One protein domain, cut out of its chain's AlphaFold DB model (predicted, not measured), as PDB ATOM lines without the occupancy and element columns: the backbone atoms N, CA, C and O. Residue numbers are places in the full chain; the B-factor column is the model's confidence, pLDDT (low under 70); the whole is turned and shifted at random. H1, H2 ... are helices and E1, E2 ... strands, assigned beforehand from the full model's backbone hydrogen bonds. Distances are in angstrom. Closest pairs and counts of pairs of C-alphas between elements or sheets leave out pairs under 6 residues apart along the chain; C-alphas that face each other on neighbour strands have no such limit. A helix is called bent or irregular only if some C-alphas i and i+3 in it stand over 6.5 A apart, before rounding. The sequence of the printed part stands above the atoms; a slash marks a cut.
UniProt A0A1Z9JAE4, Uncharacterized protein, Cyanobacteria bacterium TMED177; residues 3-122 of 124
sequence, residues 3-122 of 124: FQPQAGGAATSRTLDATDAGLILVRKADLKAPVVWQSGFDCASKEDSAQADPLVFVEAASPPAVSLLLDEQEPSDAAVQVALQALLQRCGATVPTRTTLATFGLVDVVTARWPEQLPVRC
ATOM      1  N   PHE A   3     197.378 144.978 222.161       90.62
ATOM      2  CA  PHE A   3     196.346 145.073 223.190       90.62
ATOM      3  C   PHE A   3     195.023 145.485 222.543       90.62
ATOM      4  O   PHE A   3     194.918 146.586 222.001       90.62
ATOM      5  N   GLN A   4     194.019 144.614 222.630       91.94
ATOM      6  CA  GLN A   4     192.704 144.785 222.013       91.94
ATOM      7  C   GLN A   4     191.587 144.770 223.070       91.94
ATOM      8  O   GLN A   4     191.410 143.747 223.736       91.94
ATOM      9  N   PRO A   5     190.798 145.849 223.230       90.88
ATOM     10  CA  PRO A   5     189.607 145.824 224.080       90.88
ATOM     11  C   PRO A   5     188.659 144.686 223.689       90.88
ATOM     12  O   PRO A   5     188.307 144.552 222.515       90.88
ATOM     13  N   GLN A   6     188.233 143.874 224.662       89.56
ATOM     14  CA  GLN A   6     187.375 142.714 224.394       89.56
ATOM     15  C   GLN A   6     186.001 143.133 223.850       89.56
ATOM     16  O   GLN A   6     185.452 142.463 222.981       89.56
ATOM     17  N   ALA A   7     185.476 144.270 224.313       87.38
ATOM     18  CA  ALA A   7     184.201 144.834 223.867       87.38
ATOM     19  C   ALA A   7     184.244 145.453 222.450       87.38
ATOM     20  O   ALA A   7     183.240 145.988 221.984       87.38
ATOM     21  N   GLY A   8     185.390 145.395 221.764       81.81
ATOM     22  CA  GLY A   8     185.633 146.123 220.521       81.81
ATOM     23  C   GLY A   8     186.182 147.531 220.774       81.81
ATOM     24  O   GLY A   8     186.002 148.114 221.840       81.81
ATOM     25  N   GLY A   9     186.929 148.062 219.806       83.94
ATOM     26  CA  GLY A   9     187.633 149.341 219.929       83.94
ATOM     27  C   GLY A   9     188.990 149.329 219.229       83.94
ATOM     28  O   GLY A   9     189.366 148.335 218.603       83.94
ATOM     29  N   ALA A  10     189.715 150.443 219.329       86.94
ATOM     30  CA  ALA A  10     191.025 150.588 218.705       86.94
ATOM     31  C   ALA A  10     192.082 149.714 219.401       86.94
ATOM     32  O   ALA A  10     192.278 149.806 220.616       86.94
ATOM     33  N   ALA A  11     192.777 148.896 218.609       87.94
ATOM     34  CA  ALA A  11     193.954 148.158 219.047       87.94
ATOM     35  C   ALA A  11     195.119 149.120 219.300       87.94
ATOM     36  O   ALA A  11     195.304 150.092 218.565       87.94
ATOM     37  N   THR A  12     195.965 148.796 220.274       89.38
ATOM     38  CA  THR A  12     197.297 149.404 220.387       89.38
ATOM     39  C   THR A  12     198.357 148.333 220.201       89.38
ATOM     40  O   THR A  12     198.267 147.252 220.785       89.38
ATOM     41  N   SER A  13     199.360 148.629 219.381       89.25
ATOM     42  CA  SER A  13     200.434 147.697 219.047       89.25
ATOM     43  C   SER A  13     201.784 148.311 219.373       89.25
ATOM     44  O   SER A  13     201.998 149.506 219.181       89.25
ATOM     45  N   ARG A  14     202.702 147.478 219.858       88.00
ATOM     46  CA  ARG A  14     204.098 147.847 220.101       88.00
ATOM     47  C   ARG A  14     205.014 146.732 219.619       88.00
ATOM     48  O   ARG A  14     204.821 145.566 219.987       88.00
ATOM     49  N   THR A  15     206.018 147.095 218.836       88.50
ATOM     50  CA  THR A  15     207.125 146.208 218.473       88.50
ATOM     51  C   THR A  15     208.236 146.379 219.498       88.50
ATOM     52  O   THR A  15     208.487 147.486 219.969       88.50
ATOM     53  N   LEU A  16     208.831 145.266 219.912       86.69
ATOM     54  CA  LEU A  16     210.009 145.257 220.768       86.69
ATOM     55  C   LEU A  16     211.186 144.843 219.894       86.69
ATOM     56  O   LEU A  16     211.061 143.869 219.151       86.69
ATOM     57  N   ASP A  17     212.295 145.566 219.992       85.38
ATOM     58  CA  ASP A  17     213.503 145.214 219.253       85.38
ATOM     59  C   ASP A  17     214.027 143.843 219.692       85.38
ATOM     60  O   ASP A  17     213.908 143.443 220.859       85.38
ATOM     61  N   ALA A  18     214.642 143.127 218.750       83.94
ATOM     62  CA  ALA A  18     215.345 141.892 219.055       83.94
ATOM     63  C   ALA A  18     216.495 142.189 220.027       83.94
ATOM     64  O   ALA A  18     217.322 143.070 219.795       83.94
ATOM     65  N   THR A  19     216.532 141.468 221.145       83.94
ATOM     66  CA  THR A  19     217.506 141.685 222.217       83.94
ATOM     67  C   THR A  19     217.893 140.358 222.857       83.94
ATOM     68  O   THR A  19     217.155 139.376 222.759       83.94
ATOM     69  N   ASP A  20     219.049 140.330 223.522       86.69
ATOM     70  CA  ASP A  20     219.431 139.199 224.370       86.69
ATOM     71  C   ASP A  20     218.426 138.985 225.508       86.69
ATOM     72  O   ASP A  20     217.687 139.900 225.890       86.69
ATOM     73  N   ALA A  21     218.442 137.779 226.085       89.31
ATOM     74  CA  ALA A  21     217.561 137.387 227.180       89.31
ATOM     75  C   ALA A  21     217.501 138.455 228.289       89.31
ATOM     76  O   ALA A  21     218.522 138.913 228.807       89.31
ATOM     77  N   GLY A  22     216.285 138.845 228.667       91.81
ATOM     78  CA  GLY A  22     216.037 139.886 229.656       91.81
ATOM     79  C   GLY A  22     214.583 139.916 230.108       91.81
ATOM     80  O   GLY A  22     213.722 139.258 229.527       91.81
ATOM     81  N   LEU A  23     214.312 140.697 231.152       92.88
ATOM     82  CA  LEU A  23     212.960 140.951 231.641       92.88
ATOM     83  C   LEU A  23     212.479 142.289 231.092       92.88
ATOM     84  O   LEU A  23     213.106 143.317 231.339       92.88
ATOM     85  N   ILE A  24     211.363 142.286 230.366       92.88
ATOM     86  CA  ILE A  24     210.747 143.505 229.836       92.88
ATOM     87  C   ILE A  24     209.466 143.780 230.619       92.88
ATOM     88  O   ILE A  24     208.496 143.033 230.516       92.88
ATOM     89  N   LEU A  25     209.449 144.869 231.385       92.19
ATOM     90  CA  LEU A  25     208.258 145.334 232.084       92.19
ATOM     91  C   LEU A  25     207.463 146.244 231.154       92.19
ATOM     92  O   LEU A  25     207.868 147.365 230.843       92.19
ATOM     93  N   VAL A  26     206.318 145.742 230.707       88.00
ATOM     94  CA  VAL A  26     205.391 146.479 229.854       88.00
ATOM     95  C   VAL A  26     204.397 147.215 230.735       88.00
ATOM     96  O   VAL A  26     203.591 146.592 231.421       88.00
ATOM     97  N   ARG A  27     204.441 148.548 230.708       82.44
ATOM     98  CA  ARG A  27     203.369 149.352 231.291       82.44
ATOM     99  C   ARG A  27     202.231 149.457 230.301       82.44
ATOM    100  O   ARG A  27     202.441 149.641 229.104       82.44
ATOM    101  N   LYS A  28     201.024 149.379 230.830       75.00
ATOM    102  CA  LYS A  28     199.803 149.645 230.097       75.00
ATOM    103  C   LYS A  28     199.012 150.696 230.863       75.00
ATOM    104  O   LYS A  28     199.090 150.738 232.087       75.00
ATOM    105  N   ALA A  29     198.274 151.533 230.140       72.38
ATOM    106  CA  ALA A  29     197.274 152.398 230.750       72.38
ATOM    107  C   ALA A  29     196.251 151.567 231.540       72.38
ATOM    108  O   ALA A  29     195.984 150.416 231.175       72.38
ATOM    109  N   ASP A  30     195.690 152.169 232.592       74.62
ATOM    110  CA  ASP A  30     194.682 151.551 233.453       74.62
ATOM    111  C   ASP A  30     193.633 150.798 232.633       74.62
ATOM    112  O   ASP A  30     192.987 151.355 231.737       74.62
ATOM    113  N   LEU A  31     193.451 149.523 232.964       79.56
ATOM    114  CA  LEU A  31     192.386 148.710 232.400       79.56
ATOM    115  C   LEU A  31     191.056 149.254 232.927       79.56
ATOM    116  O   LEU A  31     190.841 149.309 234.130       79.56
ATOM    117  N   LYS A  32     190.186 149.710 232.023       83.19
ATOM    118  CA  LYS A  32     188.791 150.084 232.337       83.19
ATOM    119  C   LYS A  32     187.784 149.029 231.873       83.19
ATOM    120  O   LYS A  32     186.584 149.203 232.043       83.19
ATOM    121  N   ALA A  33     188.283 148.004 231.192       86.38
ATOM    122  CA  ALA A  33     187.542 146.879 230.657       86.38
ATOM    123  C   ALA A  33     188.534 145.744 230.349       86.38
ATOM    124  O   ALA A  33     189.729 146.022 230.154       86.38
ATOM    125  N   PRO A  34     188.057 144.494 230.226       91.50
ATOM    126  CA  PRO A  34     188.874 143.374 229.786       91.50
ATOM    127  C   PRO A  34     189.567 143.625 228.440       91.50
ATOM    128  O   PRO A  34     188.973 144.143 227.488       91.50
ATOM    129  N   VAL A  35     190.839 143.238 228.341       92.88
ATOM    130  CA  VAL A  35     191.652 143.418 227.131       92.88
ATOM    131  C   VAL A  35     192.382 142.138 226.770       92.88
ATOM    132  O   VAL A  35     193.131 141.590 227.570       92.88
ATOM    133  N   VAL A  36     192.244 141.724 225.515       93.00
ATOM    134  CA  VAL A  36     193.049 140.659 224.926       93.00
ATOM    135  C   VAL A  36     194.454 141.199 224.655       93.00
ATOM    136  O   VAL A  36     194.640 142.120 223.858       93.00
ATOM    137  N   TRP A  37     195.448 140.641 225.335       92.81
ATOM    138  CA  TRP A  37     196.862 140.847 225.050       92.81
ATOM    139  C   TRP A  37     197.378 139.711 224.170       92.81
ATOM    140  O   TRP A  37     197.103 138.541 224.428       92.81
ATOM    141  N   GLN A  38     198.119 140.062 223.125       91.44
ATOM    142  CA  GLN A  38     198.731 139.106 222.210       91.44
ATOM    143  C   GLN A  38     200.207 139.431 222.012       91.44
ATOM    144  O   GLN A  38     200.582 140.578 221.750       91.44
ATOM    145  N   SER A  39     201.055 138.415 222.085       89.94
ATOM    146  CA  SER A  39     202.467 138.512 221.727       89.94
ATOM    147  C   SER A  39     202.797 137.505 220.628       89.94
ATOM    148  O   SER A  39     202.238 136.415 220.592       89.94
ATOM    149  N   GLY A  40     203.678 137.891 219.714       87.38
ATOM    150  CA  GLY A  40     204.120 137.071 218.593       87.38
ATOM    151  C   GLY A  40     205.494 137.538 218.130       87.38
ATOM    152  O   GLY A  40     205.939 138.625 218.513       87.38
ATOM    153  N   PHE A  41     206.159 136.698 217.345       82.44
ATOM    154  CA  PHE A  41     207.465 136.988 216.769       82.44
ATOM    155  C   PHE A  41     207.304 137.358 215.293       82.44
ATOM    156  O   PHE A  41     206.558 136.697 214.575       82.44
ATOM    157  N   ASP A  42     207.988 138.414 214.856       78.81
ATOM    158  CA  ASP A  42     207.988 138.848 213.460       78.81
ATOM    159  C   ASP A  42     209.165 138.204 212.709       78.81
ATOM    160  O   ASP A  42     210.307 138.661 212.794       78.81
ATOM    161  N   CYS A  43     208.876 137.114 211.991       72.38
ATOM    162  CA  CYS A  43     209.857 136.365 211.204       72.38
ATOM    163  C   CYS A  43     210.295 137.083 209.914       72.38
ATOM    164  O   CYS A  43     211.326 136.703 209.357       72.38
ATOM    165  N   ALA A  44     209.558 138.098 209.443       67.38
ATOM    166  CA  ALA A  44     209.816 138.755 208.158       67.38
ATOM    167  C   ALA A  44     211.034 139.695 208.197       67.38
ATOM    168  O   ALA A  44     211.583 140.066 207.168       67.38
ATOM    169  N   SER A  45     211.527 140.036 209.389       56.34
ATOM    170  CA  SER A  45     212.632 140.984 209.596       56.34
ATOM    171  C   SER A  45     214.041 140.460 209.234       56.34
ATOM    172  O   SER A  45     215.033 141.140 209.493       56.34
ATOM    173  N   LYS A  46     214.157 139.275 208.611       52.56
ATOM    174  CA  LYS A  46     215.413 138.722 208.058       52.56
ATOM    175  C   LYS A  46     215.363 138.602 206.530       52.56
ATOM    176  O   LYS A  46     215.640 137.544 205.966       52.56
ATOM    177  N   GLU A  47     215.029 139.692 205.855       51.69
ATOM    178  CA  GLU A  47     215.257 139.827 204.416       51.69
ATOM    179  C   GLU A  47     216.748 140.063 204.155       51.69
ATOM    180  O   GLU A  47     217.216 141.188 204.222       51.69
ATOM    181  N   ASP A  48     217.515 139.001 203.905       49.75
ATOM    182  CA  ASP A  48     218.767 139.133 203.131       49.75
ATOM    183  C   ASP A  48     219.243 137.820 202.475       49.75
ATOM    184  O   ASP A  48     220.323 137.758 201.892       49.75
ATOM    185  N   SER A  49     218.462 136.731 202.526       49.31
ATOM    186  CA  SER A  49     218.877 135.459 201.893       49.31
ATOM    187  C   SER A  49     217.772 134.629 201.228       49.31
ATOM    188  O   SER A  49     218.076 133.587 200.654       49.31
ATOM    189  N   ALA A  50     216.511 135.079 201.230       53.16
ATOM    190  CA  ALA A  50     215.371 134.274 200.765       53.16
ATOM    191  C   ALA A  50     214.816 134.651 199.373       53.16
ATOM    192  O   ALA A  50     213.836 134.060 198.930       53.16
ATOM    193  N   GLN A  51     215.428 135.592 198.643       53.62
ATOM    194  CA  GLN A  51     214.864 136.128 197.387       53.62
ATOM    195  C   GLN A  51     214.863 135.138 196.192       53.62
ATOM    196  O   GLN A  51     214.439 135.510 195.100       53.62
ATOM    197  N   ALA A  52     215.347 133.897 196.341       55.75
ATOM    198  CA  ALA A  52     215.550 132.976 195.212       55.75
ATOM    199  C   ALA A  52     214.881 131.594 195.340       55.75
ATOM    200  O   ALA A  52     215.066 130.773 194.443       55.75
ATOM    201  N   ASP A  53     214.115 131.317 196.403       59.16
ATOM    202  CA  ASP A  53     213.480 130.003 196.577       59.16
ATOM    203  C   ASP A  53     211.957 130.061 196.308       59.16
ATOM    204  O   ASP A  53     211.220 130.714 197.051       59.16
ATOM    205  N   PRO A  54     211.441 129.380 195.264       60.28
ATOM    206  CA  PRO A  54     210.008 129.308 194.973       60.28
ATOM    207  C   PRO A  54     209.182 128.553 196.035       60.28
ATOM    208  O   PRO A  54     207.961 128.481 195.893       60.28
ATOM    209  N   LEU A  55     209.807 128.007 197.091       61.25
ATOM    210  CA  LEU A  55     209.157 127.330 198.222       61.25
ATOM    211  C   LEU A  55     208.958 128.201 199.483       61.25
ATOM    212  O   LEU A  55     208.540 127.687 200.520       61.25
ATOM    213  N   VAL A  56     209.187 129.520 199.411       57.44
ATOM    214  CA  VAL A  56     209.044 130.469 200.548       57.44
ATOM    215  C   VAL A  56     207.616 130.564 201.131       57.44
ATOM    216  O   VAL A  56     207.415 131.135 202.195       57.44
ATOM    217  N   PHE A  57     206.608 129.947 200.510       57.38
ATOM    218  CA  PHE A  57     205.212 129.994 200.966       57.38
ATOM    219  C   PHE A  57     204.932 129.288 202.305       57.38
ATOM    220  O   PHE A  57     203.858 129.487 202.877       57.38
ATOM    221  N   VAL A  58     205.850 128.459 202.815       55.97
ATOM    222  CA  VAL A  58     205.716 127.855 204.151       55.97
ATOM    223  C   VAL A  58     206.441 128.727 205.171       55.97
ATOM    224  O   VAL A  58     207.533 128.407 205.636       55.97
ATOM    225  N   GLU A  59     205.821 129.845 205.535       56.66
ATOM    226  CA  GLU A  59     206.258 130.597 206.705       56.66
ATOM    227  C   GLU A  59     205.932 129.783 207.960       56.66
ATOM    228  O   GLU A  59     204.773 129.478 208.253       56.66
ATOM    229  N   ALA A  60     206.963 129.410 208.719       55.56
ATOM    230  CA  ALA A  60     206.787 128.857 210.053       55.56
ATOM    231  C   ALA A  60     206.265 129.967 210.982       55.56
ATOM    232  O   ALA A  60     207.030 130.635 211.679       55.56
ATOM    233  N   ALA A  61     204.954 130.195 210.963       60.12
ATOM    234  CA  ALA A  61     204.296 131.106 211.881       60.12
ATOM    235  C   ALA A  61     204.143 130.412 213.240       60.12
ATOM    236  O   ALA A  61     203.369 129.465 213.395       60.12
ATOM    237  N   SER A  62     204.894 130.877 214.239       65.12
ATOM    238  CA  SER A  62     204.621 130.499 215.626       65.12
ATOM    239  C   SER A  62     203.299 131.151 216.053       65.12
ATOM    240  O   SER A  62     203.164 132.369 215.888       65.12
ATOM    241  N   PRO A  63     202.312 130.394 216.572       72.31
ATOM    242  CA  PRO A  63     201.038 130.971 216.979       72.31
ATOM    243  C   PRO A  63     201.262 132.022 218.079       72.31
ATOM    244  O   PRO A  63     202.112 131.825 218.953       72.31
ATOM    245  N   PRO A  64     200.518 133.144 218.064       81.25
ATOM    246  CA  PRO A  64     200.678 134.165 219.083       81.25
ATOM    247  C   PRO A  64     200.269 133.622 220.455       81.25
ATOM    248  O   PRO A  64     199.255 132.935 220.589       81.25
ATOM    249  N   ALA A  65     201.025 133.974 221.493       87.94
ATOM    250  CA  ALA A  65     200.578 133.772 222.864       87.94
ATOM    251  C   ALA A  65     199.502 134.817 223.182       87.94
ATOM    252  O   ALA A  65     199.736 136.019 223.018       87.94
ATOM    253  N   VAL A  66     198.331 134.354 223.619       91.44
ATOM    254  CA  VAL A  66     197.152 135.183 223.893       91.44
ATOM    255  C   VAL A  66     196.805 135.097 225.376       91.44
ATOM    256  O   VAL A  66     196.774 134.010 225.948       91.44
ATOM    257  N   SER A  67     196.515 136.233 226.004       91.12
ATOM    258  CA  SER A  67     196.009 136.294 227.380       91.12
ATOM    259  C   SER A  67     194.893 137.325 227.504       91.12
ATOM    260  O   SER A  67     194.864 138.312 226.768       91.12
ATOM    261  N   LEU A  68     193.979 137.114 228.449       92.25
ATOM    262  CA  LEU A  68     192.953 138.087 228.812       92.25
ATOM    263  C   LEU A  68     193.407 138.842 230.062       92.25
ATOM    264  O   LEU A  68     193.679 138.229 231.088       92.25
ATOM    265  N   LEU A  69     193.508 140.162 229.959       90.56
ATOM    266  CA  LEU A  69     193.817 141.046 231.076       90.56
ATOM    267  C   LEU A  69     192.509 141.591 231.645       90.56
ATOM    268  O   LEU A  69     191.745 142.213 230.902       90.56
ATOM    269  N   LEU A  70     192.281 141.373 232.934       89.94
ATOM    270  CA  LEU A  70     191.133 141.879 233.688       89.94
ATOM    271  C   LEU A  70     191.573 143.058 234.566       89.94
ATOM    272  O   LEU A  70     192.756 143.183 234.883       89.94
ATOM    273  N   ASP A  71     190.650 143.957 234.903       85.25
ATOM    274  CA  ASP A  71     190.899 145.051 235.854       85.25
ATOM    275  C   ASP A  71     190.708 144.612 237.315       85.25
ATOM    276  O   ASP A  71     191.330 145.173 238.220       85.25
ATOM    277  N   GLU A  72     189.886 143.587 237.532       84.81
ATOM    278  CA  GLU A  72     189.671 142.929 238.813       84.81
ATOM    279  C   GLU A  72     190.940 142.205 239.277       84.81
ATOM    280  O   GLU A  72     191.531 141.408 238.551       84.81
ATOM    281  N   GLN A  73     191.350 142.497 240.511       83.31
ATOM    282  CA  GLN A  73     192.457 141.819 241.175       83.31
ATOM    283  C   GLN A  73     191.902 140.721 242.072       83.31
ATOM    284  O   GLN A  73     191.056 140.987 242.932       83.31
ATOM    285  N   GLU A  74     192.420 139.510 241.926       88.06
ATOM    286  CA  GLU A  74     192.143 138.433 242.863       88.06
ATOM    287  C   GLU A  74     193.129 138.483 244.043       88.06
ATOM    288  O   GLU A  74     194.271 138.926 243.900       88.06
ATOM    289  N   PRO A  75     192.749 137.997 245.240       88.25
ATOM    290  CA  PRO A  75     193.670 137.927 246.378       88.25
ATOM    291  C   PRO A  75     194.969 137.152 246.083       88.25
ATOM    292  O   PRO A  75     196.015 137.450 246.661       88.25
ATOM    293  N   SER A  76     194.911 136.177 245.172       87.50
ATOM    294  CA  SER A  76     196.054 135.420 244.644       87.50
ATOM    295  C   SER A  76     197.082 136.298 243.921       87.50
ATOM    296  O   SER A  76     198.268 135.963 243.924       87.50
ATOM    297  N   ASP A  77     196.675 137.442 243.368       88.88
ATOM    298  CA  ASP A  77     197.552 138.331 242.601       88.88
ATOM    299  C   ASP A  77     198.489 139.159 243.486       88.88
ATOM    300  O   ASP A  77     199.478 139.709 242.998       88.88
ATOM    301  N   ALA A  78     198.220 139.252 244.794       90.44
ATOM    302  CA  ALA A  78     198.954 140.130 245.703       90.44
ATOM    303  C   ALA A  78     200.472 139.873 245.682       90.44
ATOM    304  O   ALA A  78     201.270 140.811 245.621       90.44
ATOM    305  N   ALA A  79     200.887 138.602 245.673       90.62
ATOM    306  CA  ALA A  79     202.302 138.234 245.620       90.62
ATOM    307  C   ALA A  79     202.960 138.658 244.294       90.62
ATOM    308  O   ALA A  79     204.077 139.183 244.290       90.62
ATOM    309  N   VAL A  80     202.246 138.490 243.175       90.81
ATOM    310  CA  VAL A  80     202.712 138.887 241.839       90.81
ATOM    311  C   VAL A  80     202.843 140.407 241.752       90.81
ATOM    312  O   VAL A  80     203.847 140.906 241.247       90.81
ATOM    313  N   GLN A  81     201.893 141.163 242.303       90.06
ATOM    314  CA  GLN A  81     201.949 142.626 242.317       90.06
ATOM    315  C   GLN A  81     203.147 143.158 243.108       90.06
ATOM    316  O   GLN A  81     203.843 144.054 242.630       90.06
ATOM    317  N   VAL A  82     203.436 142.584 244.280       93.62
ATOM    318  CA  VAL A  82     204.626 142.943 245.071       93.62
ATOM    319  C   VAL A  82     205.904 142.665 244.278       93.62
ATOM    320  O   VAL A  82     206.798 143.515 244.222       93.62
ATOM    321  N   ALA A  83     205.985 141.511 243.611       93.88
ATOM    322  CA  ALA A  83     207.134 141.160 242.780       93.88
ATOM    323  C   ALA A  83     207.306 142.116 241.585       93.88
ATOM    324  O   ALA A  83     208.421 142.568 241.310       93.88
ATOM    325  N   LEU A  84     206.214 142.487 240.907       93.31
ATOM    326  CA  LEU A  84     206.233 143.458 239.810       93.31
ATOM    327  C   LEU A  84     206.663 144.851 240.286       93.31
ATOM    328  O   LEU A  84     207.484 145.490 239.628       93.31
ATOM    329  N   GLN A  85     206.178 145.311 241.444       93.25
ATOM    330  CA  GLN A  85     206.616 146.578 242.039       93.25
ATOM    331  C   GLN A  85     208.110 146.560 242.378       93.25
ATOM    332  O   GLN A  85     208.817 147.521 242.073       93.25
ATOM    333  N   ALA A  86     208.617 145.460 242.941       94.50
ATOM    334  CA  ALA A  86     210.042 145.307 243.218       94.50
ATOM    335  C   ALA A  86     210.888 145.357 241.933       94.50
ATOM    336  O   ALA A  86     211.937 145.999 241.918       94.50
ATOM    337  N   LEU A  87     210.422 144.738 240.843       95.31
ATOM    338  CA  LEU A  87     211.089 144.805 239.540       95.31
ATOM    339  C   LEU A  87     211.039 146.209 238.921       95.31
ATOM    340  O   LEU A  87     212.030 146.643 238.337       95.31
ATOM    341  N   LEU A  88     209.943 146.956 239.090       93.81
ATOM    342  CA  LEU A  88     209.860 148.351 238.641       93.81
ATOM    343  C   LEU A  88     210.915 149.238 239.321       93.81
ATOM    344  O   LEU A  88     211.492 150.106 238.673       93.81
ATOM    345  N   GLN A  89     211.232 148.998 240.596       95.00
ATOM    346  CA  GLN A  89     212.316 149.712 241.290       95.00
ATOM    347  C   GLN A  89     213.722 149.301 240.812       95.00
ATOM    348  O   GLN A  89     214.717 149.907 241.203       95.00
ATOM    349  N   ARG A  90     213.821 148.264 239.974       95.88
ATOM    350  CA  ARG A  90     215.070 147.723 239.420       95.88
ATOM    351  C   ARG A  90     215.220 148.008 237.924       95.88
ATOM    352  O   ARG A  90     216.106 147.432 237.302       95.88
ATOM    353  N   CYS A  91     214.390 148.868 237.327       95.12
ATOM    354  CA  CYS A  91     214.530 149.239 235.917       95.12
ATOM    355  C   CYS A  91     215.965 149.713 235.604       95.12
ATOM    356  O   CYS A  91     216.497 150.585 236.285       95.12
ATOM    357  N   GLY A  92     216.586 149.135 234.575       94.69
ATOM    358  CA  GLY A  92     217.974 149.401 234.180       94.69
ATOM    359  C   GLY A  92     219.033 148.597 234.945       94.69
ATOM    360  O   GLY A  92     220.196 148.616 234.552       94.69
ATOM    361  N   ALA A  93     218.655 147.870 236.000       96.62
ATOM    362  CA  ALA A  93     219.545 146.984 236.746       96.62
ATOM    363  C   ALA A  93     219.450 145.529 236.256       96.62
ATOM    364  O   ALA A  93     218.673 145.197 235.357       96.62
ATOM    365  N   THR A  94     220.238 144.647 236.867       97.31
ATOM    366  CA  THR A  94     220.160 143.199 236.669       97.31
ATOM    367  C   THR A  94     219.574 142.499 237.891       97.31
ATOM    368  O   THR A  94     219.670 142.993 239.018       97.31
ATOM    369  N   VAL A  95     218.946 141.345 237.668       96.81
ATOM    370  CA  VAL A  95     218.374 140.501 238.725       96.81
ATOM    371  C   VAL A  95     218.755 139.031 238.528       96.81
ATOM    372  O   VAL A  95     218.896 138.598 237.382       96.81
ATOM    373  N   PRO A  96     218.872 138.227 239.603       96.56
ATOM    374  CA  PRO A  96     219.211 136.811 239.479       96.56
ATOM    375  C   PRO A  96     218.105 136.030 238.763       96.56
ATOM    376  O   PRO A  96     216.964 136.006 239.227       96.56
ATOM    377  N   THR A  97     218.440 135.350 237.669       95.56
ATOM    378  CA  THR A  97     217.480 134.694 236.763       95.56
ATOM    379  C   THR A  97     216.583 133.697 237.480       95.56
ATOM    380  O   THR A  97     215.366 133.861 237.516       95.56
ATOM    381  N   ARG A  98     217.183 132.665 238.087       94.12
ATOM    382  CA  ARG A  98     216.433 131.549 238.672       94.12
ATOM    383  C   ARG A  98     215.576 132.001 239.851       94.12
ATOM    384  O   ARG A  98     214.415 131.618 239.926       94.12
ATOM    385  N   THR A  99     216.124 132.832 240.737       94.56
ATOM    386  CA  THR A  99     215.382 133.380 241.883       94.56
ATOM    387  C   THR A  99     214.221 134.250 241.421       94.56
ATOM    388  O   THR A  99     213.122 134.116 241.942       94.56
ATOM    389  N   THR A 100     214.444 135.110 240.424       94.94
ATOM    390  CA  THR A 100     213.397 136.011 239.933       94.94
ATOM    391  C   THR A 100     212.272 135.230 239.267       94.94
ATOM    392  O   THR A 100     211.113 135.442 239.599       94.94
ATOM    393  N   LEU A 101     212.596 134.293 238.374       93.62
ATOM    394  CA  LEU A 101     211.593 133.495 237.668       93.62
ATOM    395  C   LEU A 101     210.855 132.516 238.588       93.62
ATOM    396  O   LEU A 101     209.677 132.257 238.360       93.62
ATOM    397  N   ALA A 102     211.488 132.046 239.668       93.56
ATOM    398  CA  ALA A 102     210.812 131.252 240.693       93.56
ATOM    399  C   ALA A 102     209.644 131.995 241.349       93.56
ATOM    400  O   ALA A 102     208.596 131.392 241.565       93.56
ATOM    401  N   THR A 103     209.780 133.302 241.581       92.81
ATOM    402  CA  THR A 103     208.702 134.144 242.123       92.81
ATOM    403  C   THR A 103     207.460 134.171 241.225       92.81
ATOM    404  O   THR A 103     206.356 134.366 241.722       92.81
ATOM    405  N   PHE A 104     207.622 133.942 239.918       92.25
ATOM    406  CA  PHE A 104     206.531 133.905 238.938       92.25
ATOM    407  C   PHE A 104     206.140 132.480 238.515       92.25
ATOM    408  O   PHE A 104     205.336 132.320 237.603       92.25
ATOM    409  N   GLY A 105     206.711 131.439 239.136       92.00
ATOM    410  CA  GLY A 105     206.456 130.047 238.748       92.00
ATOM    411  C   GLY A 105     207.056 129.644 237.395       92.00
ATOM    412  O   GLY A 105     206.617 128.665 236.812       92.00
ATOM    413  N   LEU A 106     208.063 130.375 236.907       92.25
ATOM    414  CA  LEU A 106     208.679 130.220 235.581       92.25
ATOM    415  C   LEU A 106     210.063 129.543 235.650       92.25
ATOM    416  O   LEU A 106     210.972 129.862 234.886       92.25
ATOM    417  N   VAL A 107     210.298 128.661 236.623       90.06
ATOM    418  CA  VAL A 107     211.615 127.999 236.772       90.06
ATOM    419  C   VAL A 107     211.865 126.986 235.659       90.06
ATOM    420  O   VAL A 107     213.004 126.784 235.244       90.06
ATOM    421  N   ASP A 108     210.804 126.352 235.183       89.88
ATOM    422  CA  ASP A 108     210.795 125.320 234.151       89.88
ATOM    423  C   ASP A 108     211.224 125.840 232.771       89.88
ATOM    424  O   ASP A 108     211.840 125.102 232.003       89.88
ATOM    425  N   VAL A 109     210.989 127.123 232.479       86.31
ATOM    426  CA  VAL A 109     211.456 127.755 231.233       86.31
ATOM    427  C   VAL A 109     212.948 128.120 231.259       86.31
ATOM    428  O   VAL A 109     213.523 128.457 230.219       86.31
ATOM    429  N   VAL A 110     213.611 128.035 232.422       87.69
ATOM    430  CA  VAL A 110     215.046 128.328 232.559       87.69
ATOM    431  C   VAL A 110     215.872 127.160 232.040       87.69
ATOM    432  O   VAL A 110     216.070 126.149 232.715       87.69
ATOM    433  N   THR A 111     216.426 127.329 230.843       86.81
ATOM    434  CA  THR A 111     217.357 126.364 230.244       86.81
ATOM    435  C   THR A 111     218.811 126.757 230.500       86.81
ATOM    436  O   THR A 111     219.106 127.889 230.878       86.81
ATOM    437  N   ALA A 112     219.752 125.853 230.211       85.88
ATOM    438  CA  ALA A 112     221.193 126.121 230.317       85.88
ATOM    439  C   ALA A 112     221.695 127.282 229.427       85.88
ATOM    440  O   ALA A 112     222.834 127.710 229.572       85.88
ATOM    441  N   ARG A 113     220.869 127.775 228.492       86.06
ATOM    442  CA  ARG A 113     221.196 128.900 227.601       86.06
ATOM    443  C   ARG A 113     220.848 130.270 228.188       86.06
ATOM    444  O   ARG A 113     221.189 131.279 227.580       86.06
ATOM    445  N   TRP A 114     220.143 130.324 229.317       90.25
ATOM    446  CA  TRP A 114     219.799 131.587 229.969       90.25
ATOM    447  C   TRP A 114     220.983 132.111 230.792       90.25
ATOM    448  O   TRP A 114     221.678 131.312 231.422       90.25
ATOM    449  N   PRO A 115     221.211 133.435 230.835       94.12
ATOM    450  CA  PRO A 115     222.242 134.015 231.687       94.12
ATOM    451  C   PRO A 115     221.883 133.845 233.169       94.12
ATOM    452  O   PRO A 115     220.712 133.703 233.522       94.12
ATOM    453  N   GLU A 116     222.869 133.916 234.065       95.19
ATOM    454  CA  GLU A 116     222.628 133.886 235.519       95.19
ATOM    455  C   GLU A 116     221.946 135.159 236.044       95.19
ATOM    456  O   GLU A 116     221.295 135.140 237.091       95.19
ATOM    457  N   GLN A 117     222.094 136.261 235.306       96.94
ATOM    458  CA  GLN A 117     221.535 137.573 235.607       96.94
ATOM    459  C   GLN A 117     220.755 138.084 234.394       96.94
ATOM    460  O   GLN A 117     221.276 138.074 233.279       96.94
ATOM    461  N   LEU A 118     219.534 138.574 234.609       95.81
ATOM    462  CA  LEU A 118     218.717 139.184 233.561       95.81
ATOM    463  C   LEU A 118     218.696 140.705 233.715       95.81
ATOM    464  O   LEU A 118     218.409 141.189 234.813       95.81
ATOM    465  N   PRO A 119     218.935 141.475 232.640       96.50
ATOM    466  CA  PRO A 119     218.669 142.904 232.650       96.50
ATOM    467  C   PRO A 119     217.160 143.165 232.731       96.50
ATOM    468  O   PRO A 119     216.368 142.523 232.035       96.50
ATOM    469  N   VAL A 120     216.770 144.143 233.544       96.12
ATOM    470  CA  VAL A 120     215.392 144.621 233.682       96.12
ATOM    471  C   VAL A 120     215.205 145.854 232.803       96.12
ATOM    472  O   VAL A 120     215.809 146.901 233.033       96.12
ATOM    473  N   ARG A 121     214.351 145.749 231.787       94.06
ATOM    474  CA  ARG A 121     214.071 146.802 230.806       94.06
ATOM    475  C   ARG A 121     212.639 147.285 230.985       94.06
ATOM    476  O   ARG A 121     211.708 146.490 230.957       94.06
ATOM    477  N   CYS A 122     212.456 148.589 231.131       91.94
ATOM    478  CA  CYS A 122     211.143 149.198 231.339       91.94
ATOM    479  C   CYS A 122     210.878 150.231 230.240       91.94
ATOM    480  O   CYS A 122     210.993 151.428 230.503       91.94
TER     481      CYS A 122
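AT A GLANCE: This is residues 3 to 122 of the 124 residues of an uncharacterized protein of Cyanobacteria bacterium TMED177 (UniProt A0A1Z9JAE4). Little regular structure: a loose frame with the antiparallel sheet E1-E2-E3 at one end, H1, H2 and the antiparallel pair E4-E5 at the other, and residues 46 to 58 sticking out. The 120 printed residues, 42 in named elements, run E1 E2 E3 H1 E4 H2 E5, mixed class; loose, radius of gyration of the C-alphas 17.8 A, spans 54 by 42 by 25 A.

IN THESE COORDINATES: E1 is residues 3 to 5, from C-alpha 3 at (196.346, 145.073, 223.190); E2 35 to 39, 13.0 A; E3 65 to 69, 12.9 A; H1 75 to 88, 20.8 A, only just irregular with C-alphas 76 and 79 6.9 A apart; E4 94 to 96; H2 97 to 103, 10.3 A; E5 117 to 121, 12.8 A, ending at C-alpha 121 (214.071, 146.802, 230.806).

HOW THE PARTS SIT: E1-E2-E3 is a meander, successive antiparallel neighbours, two hairpins: N 4 to O 36 and N 37 to O 67, each 2.8 A. E4 and E5 are antiparallel, N 95 to O 118 2.9 A. H1 and H2 are close but not clearly touching, C-alphas of Ala 83 and Thr 103 closest, 7.2 A. O i to N i+4 pairs are within hydrogen-bond range throughout H2, 8 of 10 in H1.

THE WHOLE: The printed part has no cut. Links E1 to E2, E2 to E3 and H2 to E5 are long. Residues 44 to 62 have pLDDT under 70.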